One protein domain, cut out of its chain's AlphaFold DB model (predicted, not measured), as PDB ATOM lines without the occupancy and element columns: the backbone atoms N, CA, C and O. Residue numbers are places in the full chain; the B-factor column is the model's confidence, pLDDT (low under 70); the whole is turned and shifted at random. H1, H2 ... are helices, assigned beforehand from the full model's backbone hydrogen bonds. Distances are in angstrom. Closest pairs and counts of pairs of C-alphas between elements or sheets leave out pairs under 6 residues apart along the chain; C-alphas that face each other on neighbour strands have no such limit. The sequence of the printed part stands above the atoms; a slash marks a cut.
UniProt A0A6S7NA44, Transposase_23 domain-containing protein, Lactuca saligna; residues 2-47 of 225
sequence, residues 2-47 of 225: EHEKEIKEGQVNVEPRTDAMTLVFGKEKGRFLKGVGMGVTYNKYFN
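What this domain is: This is residues 2 to 47 of the 225 residues of the protein "Transposase_23 domain-containing protein" of Lactuca saligna (UniProt A0A6S7NA44). There is little regular structure: three short helices are strung along a loose, elongated chain, with H1 and H2 near each other toward one end, H3 at the other, and a long winding stretch, residues 26 to 41, between H2 and H3. The printed part has 46 residues, 18 of them in H1, H2 and H3, in that order, with no named strand; the class is all helix. The whole is loose, with a radius of gyration of the C-alphas of 12.7 A, and spans 36 by 22 by 14 A.

How they stand to each other: H1, residues 2 to 9, is close to but not clearly touching H2, residues 20 to 25; their closest C-alphas, of Ile 7 and Val 24, are 7.1 A apart. Their lines are about perpendicular, at 81 degrees. H3, residues 42 to 45, is apart from both. Every O i to N i+4 pair is within hydrogen-bond range in H2, and 3 of 4 in H1; H3 is too short for such a pair.

Where its parts are: H1 measures 11.1 A from C-alpha 2 at (36.026, 47.724, 9.974) to C-alpha 9, H2 8.6 A, and H3 5.4 A, ending at C-alpha 45 at (7.863, 45.482, -5.485).

The domain as a whole: The C-alphas farthest apart, of Glu 2 and Asn 47, are 37.7 A apart. The printed part has no cut. The link from H2 to H3 is long, 16 residues. Residues 2 to 3 have pLDDT under 70.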
ATOM      1  N   GLU A   2      35.442  46.586  10.709       62.78
ATOM      2  CA  GLU A   2      36.026  47.724   9.974       62.78
ATOM      3  C   GLU A   2      35.035  48.355   8.975       62.78
ATOM      4  O   GLU A   2      34.660  49.513   9.137       62.78
ATOM      5  N   HIS A   3      34.438  47.543   8.092       69.81
ATOM      6  CA  HIS A   3      33.408  47.997   7.142       69.81
ATOM      7  C   HIS A   3      32.166  48.628   7.791       69.81
ATOM      8  O   HIS A   3      31.463  49.414   7.171       69.81
ATOM      9  N   GLU A   4      31.858  48.299   9.045       71.62
ATOM     10  CA  GLU A   4      30.671  48.829   9.725       71.62
ATOM     11  C   GLU A   4      30.864  50.281  10.190       71.62
ATOM     12  O   GLU A   4      29.891  51.027  10.305       71.62
ATOM     13  N   LYS A   5      32.113  50.691  10.445       76.88
ATOM     14  CA  LYS A   5      32.464  52.090  10.727       76.88
ATOM     15  C   LYS A   5      32.493  52.907   9.438       76.88
ATOM     16  O   LYS A   5      31.823  53.926   9.361       76.88
ATOM     17  N   GLU A   6      33.140  52.369   8.411       80.50
ATOM     18  CA  GLU A   6      33.168  52.891   7.039       80.50
ATOM     19  C   GLU A   6      31.761  53.187   6.486       80.50
ATOM     20  O   GLU A   6      31.471  54.298   6.038       80.50
ATOM     21  N   ILE A   7      30.830  52.231   6.620       81.56
ATOM     22  CA  ILE A   7      29.428  52.416   6.209       81.56
ATOM     23  C   ILE A   7      28.767  53.581   6.965       81.56
ATOM     24  O   ILE A   7      27.999  54.333   6.367       81.56
ATOM     25  N   LYS A   8      29.047  53.750   8.265       81.94
ATOM     26  CA  LYS A   8      28.483  54.847   9.077       81.94
ATOM     27  C   LYS A   8      29.088  56.206   8.734       81.94
ATOM     28  O   LYS A   8      28.393  57.212   8.836       81.94
ATOM     29  N   GLU A   9      30.350  56.229   8.330       85.94
ATOM     30  CA  GLU A   9      31.084  57.430   7.917       85.94
ATOM     31  C   GLU A   9      30.815  57.810   6.450       85.94
ATOM     32  O   GLU A   9      31.216  58.880   5.998       85.94
ATOM     33  N   GLY A  10      30.090  56.965   5.707       79.88
ATOM     34  CA  GLY A  10      29.708  57.204   4.314       79.88
ATOM     35  C   GLY A  10      30.829  56.946   3.304       79.88
ATOM     36  O   GLY A  10      30.651  57.227   2.120       79.88
ATOM     37  N   GLN A  11      31.962  56.390   3.740       81.88
ATOM     38  CA  GLN A  11      33.045  55.939   2.870       81.88
ATOM     39  C   GLN A  11      33.148  54.424   2.929       81.88
ATOM     40  O   GLN A  11      33.544  53.878   3.946       81.88
ATOM     41  N   VAL A  12      32.830  53.745   1.826       80.25
ATOM     42  CA  VAL A  12      33.004  52.294   1.692       80.25
ATOM     43  C   VAL A  12      34.000  52.016   0.574       80.25
ATOM     44  O   VAL A  12      33.789  52.431  -0.566       80.25
ATOM     45  N   ASN A  13      35.088  51.317   0.902       82.12
ATOM     46  CA  ASN A  13      36.041  50.829  -0.088       82.12
ATOM     47  C   ASN A  13      35.676  49.388  -0.462       82.12
ATOM     48  O   ASN A  13      35.642  48.504   0.393       82.12
ATOM     49  N   VAL A  14      35.363  49.156  -1.736       83.06
ATOM     50  CA  VAL A  14      34.909  47.850  -2.226       83.06
ATOM     51  C   VAL A  14      35.998  47.250  -3.100       83.06
ATOM     52  O   VAL A  14      36.401  47.842  -4.098       83.06
ATOM     53  N   GLU A  15      36.467  46.056  -2.743       84.62
ATOM     54  CA  GLU A  15      37.425  45.332  -3.576       84.62
ATOM     55  C   GLU A  15      36.815  44.971  -4.947       84.62
ATOM     56  O   GLU A  15      35.627  44.646  -5.012       84.62
ATOM     57  N   PRO A  16      37.606  44.910  -6.040       80.50
ATOM     58  CA  PRO A  16      37.117  44.687  -7.413       80.50
ATOM     59  C   PRO A  16      36.327  43.388  -7.676       80.50
ATOM     60  O   PRO A  16      35.886  43.153  -8.799       80.50
ATOM     61  N   ARG A  17      36.170  42.509  -6.680       82.44
ATOM     62  CA  ARG A  17      35.428  41.237  -6.762       82.44
ATOM     63  C   ARG A  17      34.306  41.108  -5.735       82.44
ATOM     64  O   ARG A  17      33.634  40.079  -5.695       82.44
ATOM     65  N   THR A  18      34.104  42.132  -4.921       81.62
ATOM     66  CA  THR A  18      33.122  42.119  -3.844       81.62
ATOM     67  C   THR A  18      31.911  42.928  -4.280       81.62
ATOM     68  O   THR A  18      32.028  44.083  -4.670       81.62
ATOM     69  N   ASP A  19      30.726  42.323  -4.236       85.75
ATOM     70  CA  ASP A  19      29.487  43.051  -4.505       85.75
ATOM     71  C   ASP A  19      29.231  44.068  -3.382       85.75
ATOM     72  O   ASP A  19      28.984  43.694  -2.228       85.75
ATOM     73  N   ALA A  20      29.263  45.356  -3.734       85.25
ATOM     74  CA  ALA A  20      29.013  46.469  -2.822       85.25
ATOM     75  C   ALA A  20      27.673  46.315  -2.088       85.25
ATOM     76  O   ALA A  20      27.576  46.584  -0.889       85.25
ATOM     77  N   MET A  21      26.641  45.801  -2.769       81.94
ATOM     78  CA  MET A  21      25.337  45.580  -2.149       81.94
ATOM     79  C   MET A  21      25.425  44.503  -1.068       81.94
ATOM     80  O   MET A  21      24.817  44.638  -0.004       81.94
ATOM     81  N   THR A  22      26.147  43.406  -1.304       84.50
ATOM     82  CA  THR A  22      26.424  42.331  -0.329       84.50
ATOM     83  C   THR A  22      27.235  42.798   0.863       84.50
ATOM     84  O   THR A  22      26.939  42.370   1.979       84.50
ATOM     85  N   LEU A  23      28.160  43.728   0.663       85.12
ATOM     86  CA  LEU A  23      28.921  44.338   1.748       85.12
ATOM     87  C   LEU A  23      28.031  45.228   2.632       85.12
ATOM     88  O   LEU A  23      28.053  45.090   3.853       85.12
ATOM     89  N   VAL A  24      27.183  46.069   2.027       82.69
ATOM     90  CA  VAL A  24      26.364  47.050   2.762       82.69
ATOM     91  C   VAL A  24      25.137  46.428   3.436       82.69
ATOM     92  O   VAL A  24      24.884  46.705   4.605       82.69
ATOM     93  N   PHE A  25      24.366  45.580   2.741       79.19
ATOM     94  CA  PHE A  25      23.144  44.990   3.320       79.19
ATOM     95  C   PHE A  25      23.230  43.478   3.589       79.19
ATOM     96  O   PHE A  25      22.206  42.835   3.822       79.19
ATOM     97  N   GLY A  26      24.431  42.892   3.561       81.25
ATOM     98  CA  GLY A  26      24.670  41.481   3.886       81.25
ATOM     99  C   GLY A  26      24.267  40.494   2.784       81.25
ATOM    100  O   GLY A  26      23.888  40.878   1.682       81.25
ATOM    101  N   LYS A  27      24.343  39.186   3.057       82.12
ATOM    102  CA  LYS A  27      23.981  38.149   2.069       82.12
ATOM    103  C   LYS A  27      22.510  38.227   1.661       82.12
ATOM    104  O   LYS A  27      21.634  38.526   2.472       82.12
ATOM    105  N   GLU A  28      22.249  37.914   0.397       75.38
ATOM    106  CA  GLU A  28      20.900  37.913  -0.155       75.38
ATOM    107  C   GLU A  28      20.003  36.886   0.551       75.38
ATOM    108  O   GLU A  28      20.358  35.720   0.732       75.38
ATOM    109  N   LYS A  29      18.813  37.332   0.962       77.56
ATOM    110  CA  LYS A  29      17.760  36.457   1.474       77.56
ATOM    111  C   LYS A  29      16.789  36.237   0.328       77.56
ATOM    112  O   LYS A  29      15.984  37.119   0.063       77.56
ATOM    113  N   GLY A  30      16.831  35.076  -0.326       77.12
ATOM    114  CA  GLY A  30      16.201  34.846  -1.641       77.12
ATOM    115  C   GLY A  30      14.699  35.151  -1.797       77.12
ATOM    116  O   GLY A  30      14.186  35.097  -2.906       77.12
ATOM    117  N   ARG A  31      13.967  35.474  -0.722       81.62
ATOM    118  CA  ARG A  31      12.560  35.905  -0.789       81.62
ATOM    119  C   ARG A  31      12.362  37.426  -0.759       81.62
ATOM    120  O   ARG A  31      11.279  37.886  -1.118       81.62
ATOM    121  N   PHE A  32      13.358  38.194  -0.323       86.94
ATOM    122  CA  PHE A  32      13.242  39.626  -0.049       86.94
ATOM    123  C   PHE A  32      14.227  40.438  -0.893       86.94
ATOM    124  O   PHE A  32      15.397  40.084  -0.998       86.94
ATOM    125  N   LEU A  33      13.749  41.545  -1.458       85.94
ATOM    126  CA  LEU A  33      14.565  42.529  -2.153       85.94
ATOM    127  C   LEU A  33      15.380  43.365  -1.176       85.94
ATOM    128  O   LEU A  33      14.961  43.682  -0.062       85.94
ATOM    129  N   LYS A  34      16.545  43.772  -1.661       84.75
ATOM    130  CA  LYS A  34      17.543  44.544  -0.938       84.75
ATOM    131  C   LYS A  34      17.464  46.016  -1.329       84.75
ATOM    132  O   LYS A  34      17.191  46.315  -2.483       84.75
ATOM    133  N   GLY A  35      17.687  46.925  -0.380       82.38
ATOM    134  CA  GLY A  35      17.684  48.375  -0.639       82.38
ATOM    135  C   GLY A  35      16.304  49.010  -0.870       82.38
ATOM    136  O   GLY A  35      16.221  50.209  -1.093       82.38
ATOM    137  N   VAL A  36      15.220  48.233  -0.784       85.31
ATOM    138  CA  VAL A  36      13.843  48.681  -1.081       85.31
ATOM    139  C   VAL A  36      12.983  48.835   0.191       85.31
ATOM    140  O   VAL A  36      11.840  49.280   0.152       85.31
ATOM    141  N   GLY A  37      13.538  48.485   1.351       81.81
ATOM    142  CA  GLY A  37      12.849  48.512   2.642       81.81
ATOM    143  C   GLY A  37      12.659  47.123   3.250       81.81
ATOM    144  O   GLY A  37      12.829  46.089   2.599       81.81
ATOM    145  N   MET A  38      12.332  47.092   4.542       82.69
ATOM    146  CA  MET A  38      12.230  45.845   5.299       82.69
ATOM    147  C   MET A  38      11.032  45.001   4.835       82.69
ATOM    148  O   MET A  38       9.901  45.478   4.765       82.69
ATOM    149  N   GLY A  39      11.277  43.720   4.537       84.94
ATOM    150  CA  GLY A  39      10.222  42.745   4.231       84.94
ATOM    151  C   GLY A  39       9.602  42.865   2.834       84.94
ATOM    152  O   GLY A  39       8.555  42.266   2.575       84.94
ATOM    153  N   VAL A  40      10.218  43.614   1.918       88.50
ATOM    154  CA  VAL A  40       9.717  43.744   0.544       88.50
ATOM    155  C   VAL A  40      10.104  42.511  -0.272       88.50
ATOM    156  O   VAL A  40      11.274  42.193  -0.407       88.50
ATOM    157  N   THR A  41       9.122  41.800  -0.825       88.12
ATOM    158  CA  THR A  41       9.336  40.633  -1.708       88.12
ATOM    159  C   THR A  41       9.250  41.024  -3.182       88.12
ATOM    160  O   THR A  41       8.528  41.969  -3.497       88.12
ATOM    161  N   TYR A  42       9.858  40.243  -4.085       86.19
ATOM    162  CA  TYR A  42       9.845  40.491  -5.541       86.19
ATOM    163  C   TYR A  42       8.457  40.822  -6.094       86.19
ATOM    164  O   TYR A  42       8.242  41.900  -6.644       86.19
ATOM    165  N   ASN A  43       7.476  39.960  -5.820       87.12
ATOM    166  CA  ASN A  43       6.112  40.145  -6.320       87.12
ATOM    167  C   ASN A  43       5.438  41.415  -5.779       87.12
ATOM    168  O   ASN A  43       4.561  41.963  -6.435       87.12
ATOM    169  N   LYS A  44       5.828  41.869  -4.580       87.31
ATOM    170  CA  LYS A  44       5.277  43.082  -3.960       87.31
ATOM    171  C   LYS A  44       5.887  44.345  -4.570       87.31
ATOM    172  O   LYS A  44       5.169  45.323  -4.705       87.31
ATOM    173  N   TYR A  45       7.174  44.321  -4.915       89.19
ATOM    174  CA  TYR A  45       7.863  45.482  -5.485       89.19
ATOM    175  C   TYR A  45       7.539  45.705  -6.962       89.19
ATOM    176  O   TYR A  45       7.265  46.826  -7.364       89.19
ATOM    177  N   PHE A  46       7.527  44.635  -7.757       89.88
ATOM    178  CA  PHE A  46       7.248  44.708  -9.195       89.88
ATOM    179  C   PHE A  46       5.761  44.535  -9.534       89.88
ATOM    180  O   PHE A  46       5.420  44.327 -10.694       89.88
ATOM    181  N   ASN A  47       4.877  44.558  -8.528       86.12
ATOM    182  CA  ASN A  47       3.437  44.327  -8.682       86.12
ATOM    183  C   ASN A  47       3.100  43.086  -9.536       86.12
ATOM    184  O   ASN A  47       2.123  43.079 -10.283       86.12
TER     185      ASN A  47